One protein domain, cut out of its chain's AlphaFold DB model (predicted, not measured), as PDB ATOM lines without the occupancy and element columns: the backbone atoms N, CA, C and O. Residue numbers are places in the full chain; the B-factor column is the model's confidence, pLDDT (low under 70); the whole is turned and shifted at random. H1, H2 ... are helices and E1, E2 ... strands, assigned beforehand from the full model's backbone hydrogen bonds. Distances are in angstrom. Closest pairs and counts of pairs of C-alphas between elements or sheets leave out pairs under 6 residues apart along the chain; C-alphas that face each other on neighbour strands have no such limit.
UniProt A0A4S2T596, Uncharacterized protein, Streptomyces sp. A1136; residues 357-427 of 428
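AT A GLANCE: This is residues 357 to 427 of the 428 residues of an uncharacterized protein of Streptomyces sp. A1136 (UniProt A0A4S2T596). A small three-stranded sheet is grazed by two short helices at separate places, H1 near E1 and E2, H2 near E3, with long loops after H1 and before H2. The 71 printed residues run H1, E1, E2, E3, H2; the sheet, order E1, E2, E3, is a meander, each strand the antiparallel neighbour of the one before. The class is mixed, with under half of the residues in named elements. The whole is compact, radius of gyration of the C-alphas 10.9 A, spanning 28 by 24 by 20 A.

HOW THE PARTS SIT: H1, residues 357 to 365, only grazes the sheet; its closest C-alphas to E1, residues 379 to 384, are Tyr 357 and Thr 381, 7.3 A. E1 and E2, residues 387 to 392, form a hairpin at 159 degrees, with N 380 and O 391 within hydrogen-bond range at 2.8 A. E2 and E3, residues 399 to 402, form another at 156 degrees, with N 388 and O 401 at 2.8 A. H2, residues 417 to 426, only grazes the sheet; its closest C-alphas to E3 are Thr 419 and Leu 399, 4.9 A. H1 and H2 are apart; in both, every O i to N i+4 pair is within range.

IN THESE COORDINATES: H1 begins at C-alpha 357 (46.105, 32.801, -10.295) and H2, 14.3 A long, ends at C-alpha 426 (44.020, 17.128, -21.380). E1 and E2 each measure 16.1 A.

THE WHOLE: The printed part has no cut. The links H1 to E1 and E3 to H2 are long. No printed residue is under 70 in pLDDT.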
ATOM      1  N   TYR A 357      47.199  33.742 -10.551       87.81
ATOM      2  CA  TYR A 357      46.105  32.801 -10.295       87.81
ATOM      3  C   TYR A 357      44.870  33.070 -11.172       87.81
ATOM      4  O   TYR A 357      44.347  32.146 -11.789       87.81
ATOM      5  N   GLU A 358      44.450  34.330 -11.300       86.94
ATOM      6  CA  GLU A 358      43.329  34.730 -12.162       86.94
ATOM      7  C   GLU A 358      43.641  34.469 -13.646       86.94
ATOM      8  O   GLU A 358      42.772  34.019 -14.399       86.94
ATOM      9  N   ARG A 359      44.900  34.676 -14.072       86.38
ATOM     10  CA  ARG A 359      45.372  34.264 -15.407       86.38
ATOM     11  C   ARG A 359      45.225  32.754 -15.594       86.38
ATOM     12  O   ARG A 359      44.721  32.331 -16.629       86.38
ATOM     13  N   PHE A 360      45.599  31.948 -14.595       89.38
ATOM     14  CA  PHE A 360      45.436  30.492 -14.643       89.38
ATOM     15  C   PHE A 360      43.967  30.059 -14.726       89.38
ATOM     16  O   PHE A 360      43.647  29.232 -15.580       89.38
ATOM     17  N   GLU A 361      43.073  30.605 -13.895       88.88
ATOM     18  CA  GLU A 361      41.643  30.272 -13.959       88.88
ATOM     19  C   GLU A 361      41.062  30.626 -15.332       88.88
ATOM     20  O   GLU A 361      40.506  29.759 -16.005       88.88
ATOM     21  N   ARG A 362      41.300  31.846 -15.821       85.50
ATOM     22  CA  ARG A 362      40.793  32.310 -17.118       85.50
ATOM     23  C   ARG A 362      41.346  31.534 -18.319       85.50
ATOM     24  O   ARG A 362      40.604  31.267 -19.262       85.50
ATOM     25  N   GLU A 363      42.648  31.250 -18.346       86.06
ATOM     26  CA  GLU A 363      43.320  30.664 -19.519       86.06
ATOM     27  C   GLU A 363      43.226  29.133 -19.544       86.06
ATOM     28  O   GLU A 363      43.177  28.544 -20.624       86.06
ATOM     29  N   LEU A 364      43.169  28.483 -18.376       86.25
ATOM     30  CA  LEU A 364      43.205  27.024 -18.252       86.25
ATOM     31  C   LEU A 364      42.100  26.464 -17.344       86.25
ATOM     32  O   LEU A 364      41.426  25.517 -17.749       86.25
ATOM     33  N   GLY A 365      41.909  27.018 -16.143       83.25
ATOM     34  CA  GLY A 365      41.073  26.449 -15.075       83.25
ATOM     35  C   GLY A 365      39.576  26.356 -15.393       83.25
ATOM     36  O   GLY A 365      38.990  25.293 -15.200       83.25
ATOM     37  N   ASP A 366      38.980  27.426 -15.915       83.00
ATOM     38  CA  ASP A 366      37.573  27.498 -16.345       83.00
ATOM     39  C   ASP A 366      37.380  26.995 -17.783       83.00
ATOM     40  O   ASP A 366      36.285  26.595 -18.180       83.00
ATOM     41  N   GLY A 367      38.461  26.996 -18.566       81.69
ATOM     42  CA  GLY A 367      38.513  26.465 -19.921       81.69
ATOM     43  C   GLY A 367      38.820  24.967 -19.943       81.69
ATOM     44  O   GLY A 367      38.017  24.130 -19.524       81.69
ATOM     45  N   CYS A 368      39.990  24.623 -20.479       86.06
ATOM     46  CA  CYS A 368      40.380  23.251 -20.807       86.06
ATOM     47  C   CYS A 368      40.481  22.311 -19.584       86.06
ATOM     48  O   CYS A 368      40.157  21.127 -19.678       86.06
ATOM     49  N   LEU A 369      40.864  22.830 -18.413       87.81
ATOM     50  CA  LEU A 369      41.052  22.055 -17.181       87.81
ATOM     51  C   LEU A 369      39.805  21.997 -16.279       87.81
ATOM     52  O   LEU A 369      39.858  21.342 -15.235       87.81
ATOM     53  N   SER A 370      38.676  22.588 -16.675       85.38
ATOM     54  CA  SER A 370      37.440  22.688 -15.869       85.38
ATOM     55  C   SER A 370      36.857  21.343 -15.409       85.38
ATOM     56  O   SER A 370      36.317  21.229 -14.305       85.38
ATOM     57  N   ALA A 371      37.017  20.289 -16.212       83.88
ATOM     58  CA  ALA A 371      36.602  18.924 -15.874       83.88
ATOM     59  C   ALA A 371      37.676  18.102 -15.121       83.88
ATOM     60  O   ALA A 371      37.420  16.957 -14.745       83.88
ATOM     61  N   SER A 372      38.875  18.654 -14.912       85.75
ATOM     62  CA  SER A 372      40.045  17.943 -14.378       85.75
ATOM     63  C   SER A 372      40.213  18.088 -12.855       85.75
ATOM     64  O   SER A 372      39.436  18.760 -12.173       85.75
ATOM     65  N   SER A 373      41.276  17.487 -12.311       86.56
ATOM     66  CA  SER A 373      41.745  17.726 -10.938       86.56
ATOM     67  C   SER A 373      42.347  19.123 -10.712       86.56
ATOM     68  O   SER A 373      42.577  19.480  -9.561       86.56
ATOM     69  N   TYR A 374      42.575  19.908 -11.773       88.19
ATOM     70  CA  TYR A 374      43.190  21.242 -11.738       88.19
ATOM     71  C   TYR A 374      42.185  22.401 -11.879       88.19
ATOM     72  O   TYR A 374      42.591  23.551 -12.022       88.19
ATOM     73  N   ARG A 375      40.877  22.119 -11.867       86.94
ATOM     74  CA  ARG A 375      39.813  23.137 -11.945       86.94
ATOM     75  C   ARG A 375      39.818  24.103 -10.748       86.94
ATOM     76  O   ARG A 375      40.343  23.768  -9.681       86.94
ATOM     77  N   SER A 376      39.145  25.249 -10.896       80.44
ATOM     78  CA  SER A 376      38.914  26.211  -9.803       80.44
ATOM     79  C   SER A 376      38.400  25.528  -8.522       80.44
ATOM     80  O   SER A 376      37.610  24.577  -8.563       80.44
ATOM     81  N   GLY A 377      38.914  25.961  -7.368       81.75
ATOM     82  CA  GLY A 377      38.594  25.401  -6.048       81.75
ATOM     83  C   GLY A 377      39.117  23.980  -5.771       81.75
ATOM     84  O   GLY A 377      38.990  23.499  -4.645       81.75
ATOM     85  N   ALA A 378      39.726  23.297  -6.750       86.62
ATOM     86  CA  ALA A 378      40.349  21.978  -6.584       86.62
ATOM     87  C   ALA A 378      41.888  22.033  -6.504       86.62
ATOM     88  O   ALA A 378      42.543  20.989  -6.495       86.62
ATOM     89  N   VAL A 379      42.472  23.232  -6.422       90.44
ATOM     90  CA  VAL A 379      43.922  23.469  -6.449       90.44
ATOM     91  C   VAL A 379      44.404  24.305  -5.264       90.44
ATOM     92  O   VAL A 379      43.675  25.124  -4.714       90.44
ATOM     93  N   GLN A 380      45.663  24.098  -4.888       91.25
ATOM     94  CA  GLN A 380      46.472  25.006  -4.084       91.25
ATOM     95  C   GLN A 380      47.548  25.610  -4.982       91.25
ATOM     96  O   GLN A 380      48.223  24.889  -5.724       91.25
ATOM     97  N   THR A 381      47.733  26.924  -4.895       91.38
ATOM     98  CA  THR A 381      48.674  27.656  -5.746       91.38
ATOM     99  C   THR A 381      49.670  28.466  -4.940       91.38
ATOM    100  O   THR A 381      49.336  29.035  -3.902       91.38
ATOM    101  N   ARG A 382      50.902  28.541  -5.444       92.94
ATOM    102  CA  ARG A 382      51.963  29.417  -4.931       92.94
ATOM    103  C   ARG A 382      52.791  29.949  -6.100       92.94
ATOM    104  O   ARG A 382      52.957  29.238  -7.091       92.94
ATOM    105  N   VAL A 383      53.320  31.159  -5.970       90.69
ATOM    106  CA  VAL A 383      54.287  31.735  -6.917       90.69
ATOM    107  C   VAL A 383      55.672  31.696  -6.275       90.69
ATOM    108  O   VAL A 383      55.821  32.033  -5.104       90.69
ATOM    109  N   GLU A 384      56.671  31.236  -7.023       91.00
ATOM    110  CA  GLU A 384      58.074  31.151  -6.601       91.00
ATOM    111  C   GLU A 384      58.953  31.320  -7.851       91.00
ATOM    112  O   GLU A 384      58.661  30.727  -8.889       91.00
ATOM    113  N   ASP A 385      59.974  32.181  -7.784       87.94
ATOM    114  CA  ASP A 385      60.901  32.506  -8.887       87.94
ATOM    115  C   ASP A 385      60.228  32.817 -10.246       87.94
ATOM    116  O   ASP A 385      60.683  32.389 -11.307       87.94
ATOM    117  N   GLY A 386      59.110  33.553 -10.224       87.25
ATOM    118  CA  GLY A 386      58.353  33.910 -11.435       87.25
ATOM    119  C   GLY A 386      57.603  32.737 -12.082       87.25
ATOM    120  O   GLY A 386      57.186  32.833 -13.239       87.25
ATOM    121  N   VAL A 387      57.411  31.631 -11.354       92.75
ATOM    122  CA  VAL A 387      56.660  30.444 -11.785       92.75
ATOM    123  C   VAL A 387      55.479  30.199 -10.844       92.75
ATOM    124  O   VAL A 387      55.629  30.143  -9.625       92.75
ATOM    125  N   LEU A 388      54.292  30.010 -11.421       94.62
ATOM    126  CA  LEU A 388      53.084  29.579 -10.729       94.62
ATOM    127  C   LEU A 388      53.116  28.054 -10.612       94.62
ATOM    128  O   LEU A 388      53.115  27.335 -11.614       94.62
ATOM    129  N   PHE A 389      53.114  27.569  -9.378       94.88
ATOM    130  CA  PHE A 389      52.992  26.158  -9.044       94.88
ATOM    131  C   PHE A 389      51.526  25.864  -8.719       94.88
ATOM    132  O   PHE A 389      51.034  26.313  -7.683       94.88
ATOM    133  N   VAL A 390      50.842  25.096  -9.570       93.56
ATOM    134  CA  VAL A 390      49.448  24.674  -9.359       93.56
ATOM    135  C   VAL A 390      49.418  23.210  -8.938       93.56
ATOM    136  O   VAL A 390      49.680  22.316  -9.743       93.56
ATOM    137  N   THR A 391      49.114  22.956  -7.667       93.00
ATOM    138  CA  THR A 391      49.055  21.607  -7.088       93.00
ATOM    139  C   THR A 391      47.596  21.221  -6.844       93.00
ATOM    140  O   THR A 391      46.900  21.957  -6.148       93.00
ATOM    141  N   PRO A 392      47.093  20.094  -7.371       92.00
ATOM    142  CA  PRO A 392      45.727  19.665  -7.098       92.00
ATOM    143  C   PRO A 392      45.588  19.223  -5.635       92.00
ATOM    144  O   PRO A 392      46.505  18.642  -5.060       92.00
ATOM    145  N   THR A 393      44.422  19.453  -5.025       89.69
ATOM    146  CA  THR A 393      44.094  18.955  -3.670       89.69
ATOM    147  C   THR A 393      43.817  17.447  -3.646       89.69
ATOM    148  O   THR A 393      43.761  16.825  -2.585       89.69
ATOM    149  N   SER A 394      43.657  16.851  -4.829       86.62
ATOM    150  CA  SER A 394      43.588  15.412  -5.075       86.62
ATOM    151  C   SER A 394      44.919  14.891  -5.647       86.62
ATOM    152  O   SER A 394      45.903  15.621  -5.729       86.62
ATOM    153  N   ARG A 395      45.000  13.612  -6.038       79.06
ATOM    154  CA  ARG A 395      46.237  13.055  -6.615       79.06
ATOM    155  C   ARG A 395      46.504  13.642  -8.008       79.06
ATOM    156  O   ARG A 395      45.666  13.512  -8.896       79.06
ATOM    157  N   GLY A 396      47.695  14.198  -8.215       81.94
ATOM    158  CA  GLY A 396      48.173  14.682  -9.511       81.94
ATOM    159  C   GLY A 396      49.617  15.184  -9.440       81.94
ATOM    160  O   GLY A 396      50.305  14.952  -8.447       81.94
ATOM    161  N   THR A 397      50.063  15.866 -10.492       89.19
ATOM    162  CA  THR A 397      51.415  16.431 -10.619       89.19
ATOM    163  C   THR A 397      51.322  17.948 -10.524       89.19
ATOM    164  O   THR A 397      50.490  18.535 -11.204       89.19
ATOM    165  N   THR A 398      52.164  18.608  -9.728       93.00
ATOM    166  CA  THR A 398      52.193  20.080  -9.691       93.00
ATOM    167  C   THR A 398      52.546  20.650 -11.068       93.00
ATOM    168  O   THR A 398      53.640  20.400 -11.575       93.00
ATOM    169  N   LEU A 399      51.638  21.432 -11.657       93.38
ATOM    170  CA  LEU A 399      51.893  22.186 -12.887       93.38
ATOM    171  C   LEU A 399      52.824  23.359 -12.575       93.38
ATOM    172  O   LEU A 399      52.664  24.008 -11.541       93.38
ATOM    173  N   ARG A 400      53.769  23.652 -13.469       95.50
ATOM    174  CA  ARG A 400      54.716  24.768 -13.358       95.50
ATOM    175  C   ARG A 400      54.585  25.672 -14.577       95.50
ATOM    176  O   ARG A 400      55.027  25.331 -15.677       95.50
ATOM    177  N   LEU A 401      53.921  26.804 -14.372       93.94
ATOM    178  CA  LEU A 401      53.474  27.723 -15.416       93.94
ATOM    179  C   LEU A 401      54.166  29.082 -15.285       93.94
ATOM    180  O   LEU A 401      54.303  29.594 -14.178       93.94
ATOM    181  N   GLY A 402      54.584  29.690 -16.393       90.19
ATOM    182  CA  GLY A 402      55.238  31.000 -16.364       90.19
ATOM    183  C   GLY A 402      55.133  31.784 -17.678       90.19
ATOM    184  O   GLY A 402      54.819  31.188 -18.713       90.19
ATOM    185  N   PRO A 403      55.404  33.104 -17.654       89.31
ATOM    186  CA  PRO A 403      55.802  33.884 -16.480       89.31
ATOM    187  C   PRO A 403      54.614  34.199 -15.552       89.31
ATOM    188  O   PRO A 403      53.542  34.630 -15.980       89.31
ATOM    189  N   ALA A 404      54.825  33.983 -14.259       87.44
ATOM    190  CA  ALA A 404      53.871  34.225 -13.181       87.44
ATOM    191  C   ALA A 404      54.225  35.496 -12.397       87.44
ATOM    192  O   ALA A 404      54.207  35.517 -11.174       87.44
ATOM    193  N   GLU A 405      54.592  36.544 -13.126       85.25
ATOM    194  CA  GLU A 405      54.787  37.890 -12.590       85.25
ATOM    195  C   GLU A 405      53.420  38.550 -12.360       85.25
ATOM    196  O   GLU A 405      52.507  38.405 -13.190       85.25
ATOM    197  N   ASP A 406      53.274  39.276 -11.256       79.31
ATOM    198  CA  ASP A 406      52.084  40.077 -10.973       79.31
ATOM    199  C   ASP A 406      51.960  41.209 -12.004       79.31
ATOM    200  O   ASP A 406      52.956  41.713 -12.527       79.31
ATOM    201  N   GLY A 407      50.731  41.550 -12.396       72.06
ATOM    202  CA  GLY A 407      50.488  42.581 -13.408       72.06
ATOM    203  C   GLY A 407      50.994  42.286 -14.829       72.06
ATOM    204  O   GLY A 407      50.945  43.167 -15.686       72.06
ATOM    205  N   SER A 408      51.478  41.075 -15.119       78.81
ATOM    206  CA  SER A 408      52.010  40.713 -16.440       78.81
ATOM    207  C   SER A 408      50.910  40.349 -17.445       78.81
ATOM    208  O   SER A 408      49.954  39.644 -17.128       78.81
ATOM    209  N   THR A 409      51.069  40.795 -18.696       81.00
ATOM    210  CA  THR A 409      50.142  40.512 -19.813       81.00
ATOM    211  C   THR A 409      50.497  39.235 -20.585       81.00
ATOM    212  O   THR A 409      49.864  38.909 -21.592       81.00
ATOM    213  N   HIS A 410      51.545  38.523 -20.166       84.00
ATOM    214  CA  HIS A 410      52.033  37.334 -20.852       84.00
ATOM    215  C   HIS A 410      51.211  36.082 -20.483       84.00
ATOM    216  O   HIS A 410      50.985  35.835 -19.297       84.00
ATOM    217  N   PRO A 411      50.789  35.272 -21.478       84.44
ATOM    218  CA  PRO A 411      50.004  34.068 -21.231       84.44
ATOM    219  C   PRO A 411      50.849  33.004 -20.534       84.44
ATOM    220  O   PRO A 411      52.039  32.846 -20.837       84.44
ATOM    221  N   LEU A 412      50.226  32.242 -19.639       88.50
ATOM    222  CA  LEU A 412      50.907  31.213 -18.857       88.50
ATOM    223  C   LEU A 412      51.298  30.011 -19.729       88.50
ATOM    224  O   LEU A 412      50.471  29.433 -20.430       88.50
ATOM    225  N   ARG A 413      52.575  29.610 -19.686       90.69
ATOM    226  CA  ARG A 413      53.123  28.503 -20.491       90.69
ATOM    227  C   ARG A 413      53.811  27.439 -19.632       90.69
ATOM    228  O   ARG A 413      54.413  27.789 -18.617       90.69
ATOM    229  N   PRO A 414      53.790  26.154 -20.040       92.69
ATOM    230  CA  PRO A 414      54.475  25.079 -19.323       92.69
ATOM    231  C   PRO A 414      55.998  25.273 -19.340       92.69
ATOM    232  O   PRO A 414      56.633  25.206 -20.399       92.69
ATOM    233  N   VAL A 415      56.569  25.470 -18.149       93.56
ATOM    234  CA  VAL A 415      58.005  25.710 -17.923       93.56
ATOM    235  C   VAL A 415      58.824  24.424 -18.078       93.56
ATOM    236  O   VAL A 415      59.990  24.476 -18.463       93.56
ATOM    237  N   ASP A 416      58.216  23.258 -17.840       92.50
ATOM    238  CA  ASP A 416      58.859  21.952 -17.989       92.50
ATOM    239  C   ASP A 416      58.017  20.923 -18.766       92.50
ATOM    240  O   ASP A 416      56.821  21.086 -19.026       92.50
ATOM    241  N   THR A 417      58.686  19.839 -19.167       91.75
ATOM    242  CA  THR A 417      58.112  18.739 -19.955       91.75
ATOM    243  C   THR A 417      57.033  17.965 -19.196       91.75
ATOM    244  O   THR A 417      56.134  17.415 -19.824       91.75
ATOM    245  N   ALA A 418      57.093  17.925 -17.859       91.69
ATOM    246  CA  ALA A 418      56.078  17.260 -17.044       91.69
ATOM    247  C   ALA A 418      54.758  18.039 -17.095       91.69
ATOM    248  O   ALA A 418      53.721  17.466 -17.415       91.69
ATOM    249  N   THR A 419      54.824  19.356 -16.884       92.81
ATOM    250  CA  THR A 419      53.686  20.271 -17.018       92.81
ATOM    251  C   THR A 419      53.114  20.227 -18.428       92.81
ATOM    252  O   THR A 419      51.905  20.076 -18.584       92.81
ATOM    253  N   ARG A 420      53.975  20.292 -19.456       93.62
ATOM    254  CA  ARG A 420      53.533  20.207 -20.855       93.62
ATOM    255  C   ARG A 420      52.777  18.913 -21.127       93.62
ATOM    256  O   ARG A 420      51.670  18.991 -21.634       93.62
ATOM    257  N   LYS A 421      53.311  17.763 -20.700       92.56
ATOM    258  CA  LYS A 421      52.628  16.479 -20.879       92.56
ATOM    259  C   LYS A 421      51.242  16.466 -20.222       92.56
ATOM    260  O   LYS A 421      50.311  15.958 -20.830       92.56
ATOM    261  N   VAL A 422      51.084  17.009 -19.010       90.25
ATOM    262  CA  VAL A 422      49.755  17.044 -18.370       90.25
ATOM    263  C   VAL A 422      48.777  17.916 -19.165       90.25
ATOM    264  O   VAL A 422      47.624  17.528 -19.318       90.25
ATOM    265  N   LEU A 423      49.226  19.046 -19.720       91.25
ATOM    266  CA  LEU A 423      48.399  19.856 -20.624       91.25
ATOM    267  C   LEU A 423      48.083  19.100 -21.928       91.25
ATOM    268  O   LEU A 423      46.917  19.033 -22.303       91.25
ATOM    269  N   ASP A 424      49.066  18.449 -22.563       92.31
ATOM    270  CA  ASP A 424      48.877  17.613 -23.762       92.31
ATOM    271  C   ASP A 424      47.848  16.483 -23.518       92.31
ATOM    272  O   ASP A 424      46.959  16.263 -24.345       92.31
ATOM    273  N   ASP A 425      47.929  15.801 -22.366       90.50
ATOM    274  CA  ASP A 425      47.026  14.712 -21.957       90.50
ATOM    275  C   ASP A 425      45.562  15.205 -21.805       90.50
ATOM    276  O   ASP A 425      44.628  14.459 -22.114       90.50
ATOM    277  N   PHE A 426      45.343  16.469 -21.402       87.75
ATOM    278  CA  PHE A 426      44.020  17.128 -21.380       87.75
ATOM    279  C   PHE A 426      43.667  17.893 -22.674       87.75
ATOM    280  O   PHE A 426      42.518  18.303 -22.833       87.75
ATOM    281  N   ARG A 427      44.602  18.000 -23.632       86.19
ATOM    282  CA  ARG A 427      44.519  18.758 -24.902       86.19
ATOM    283  C   ARG A 427      44.502  20.293 -24.755       86.19
ATOM    284  O   ARG A 427      43.816  20.966 -25.525       86.19
TER     285      ARG A 427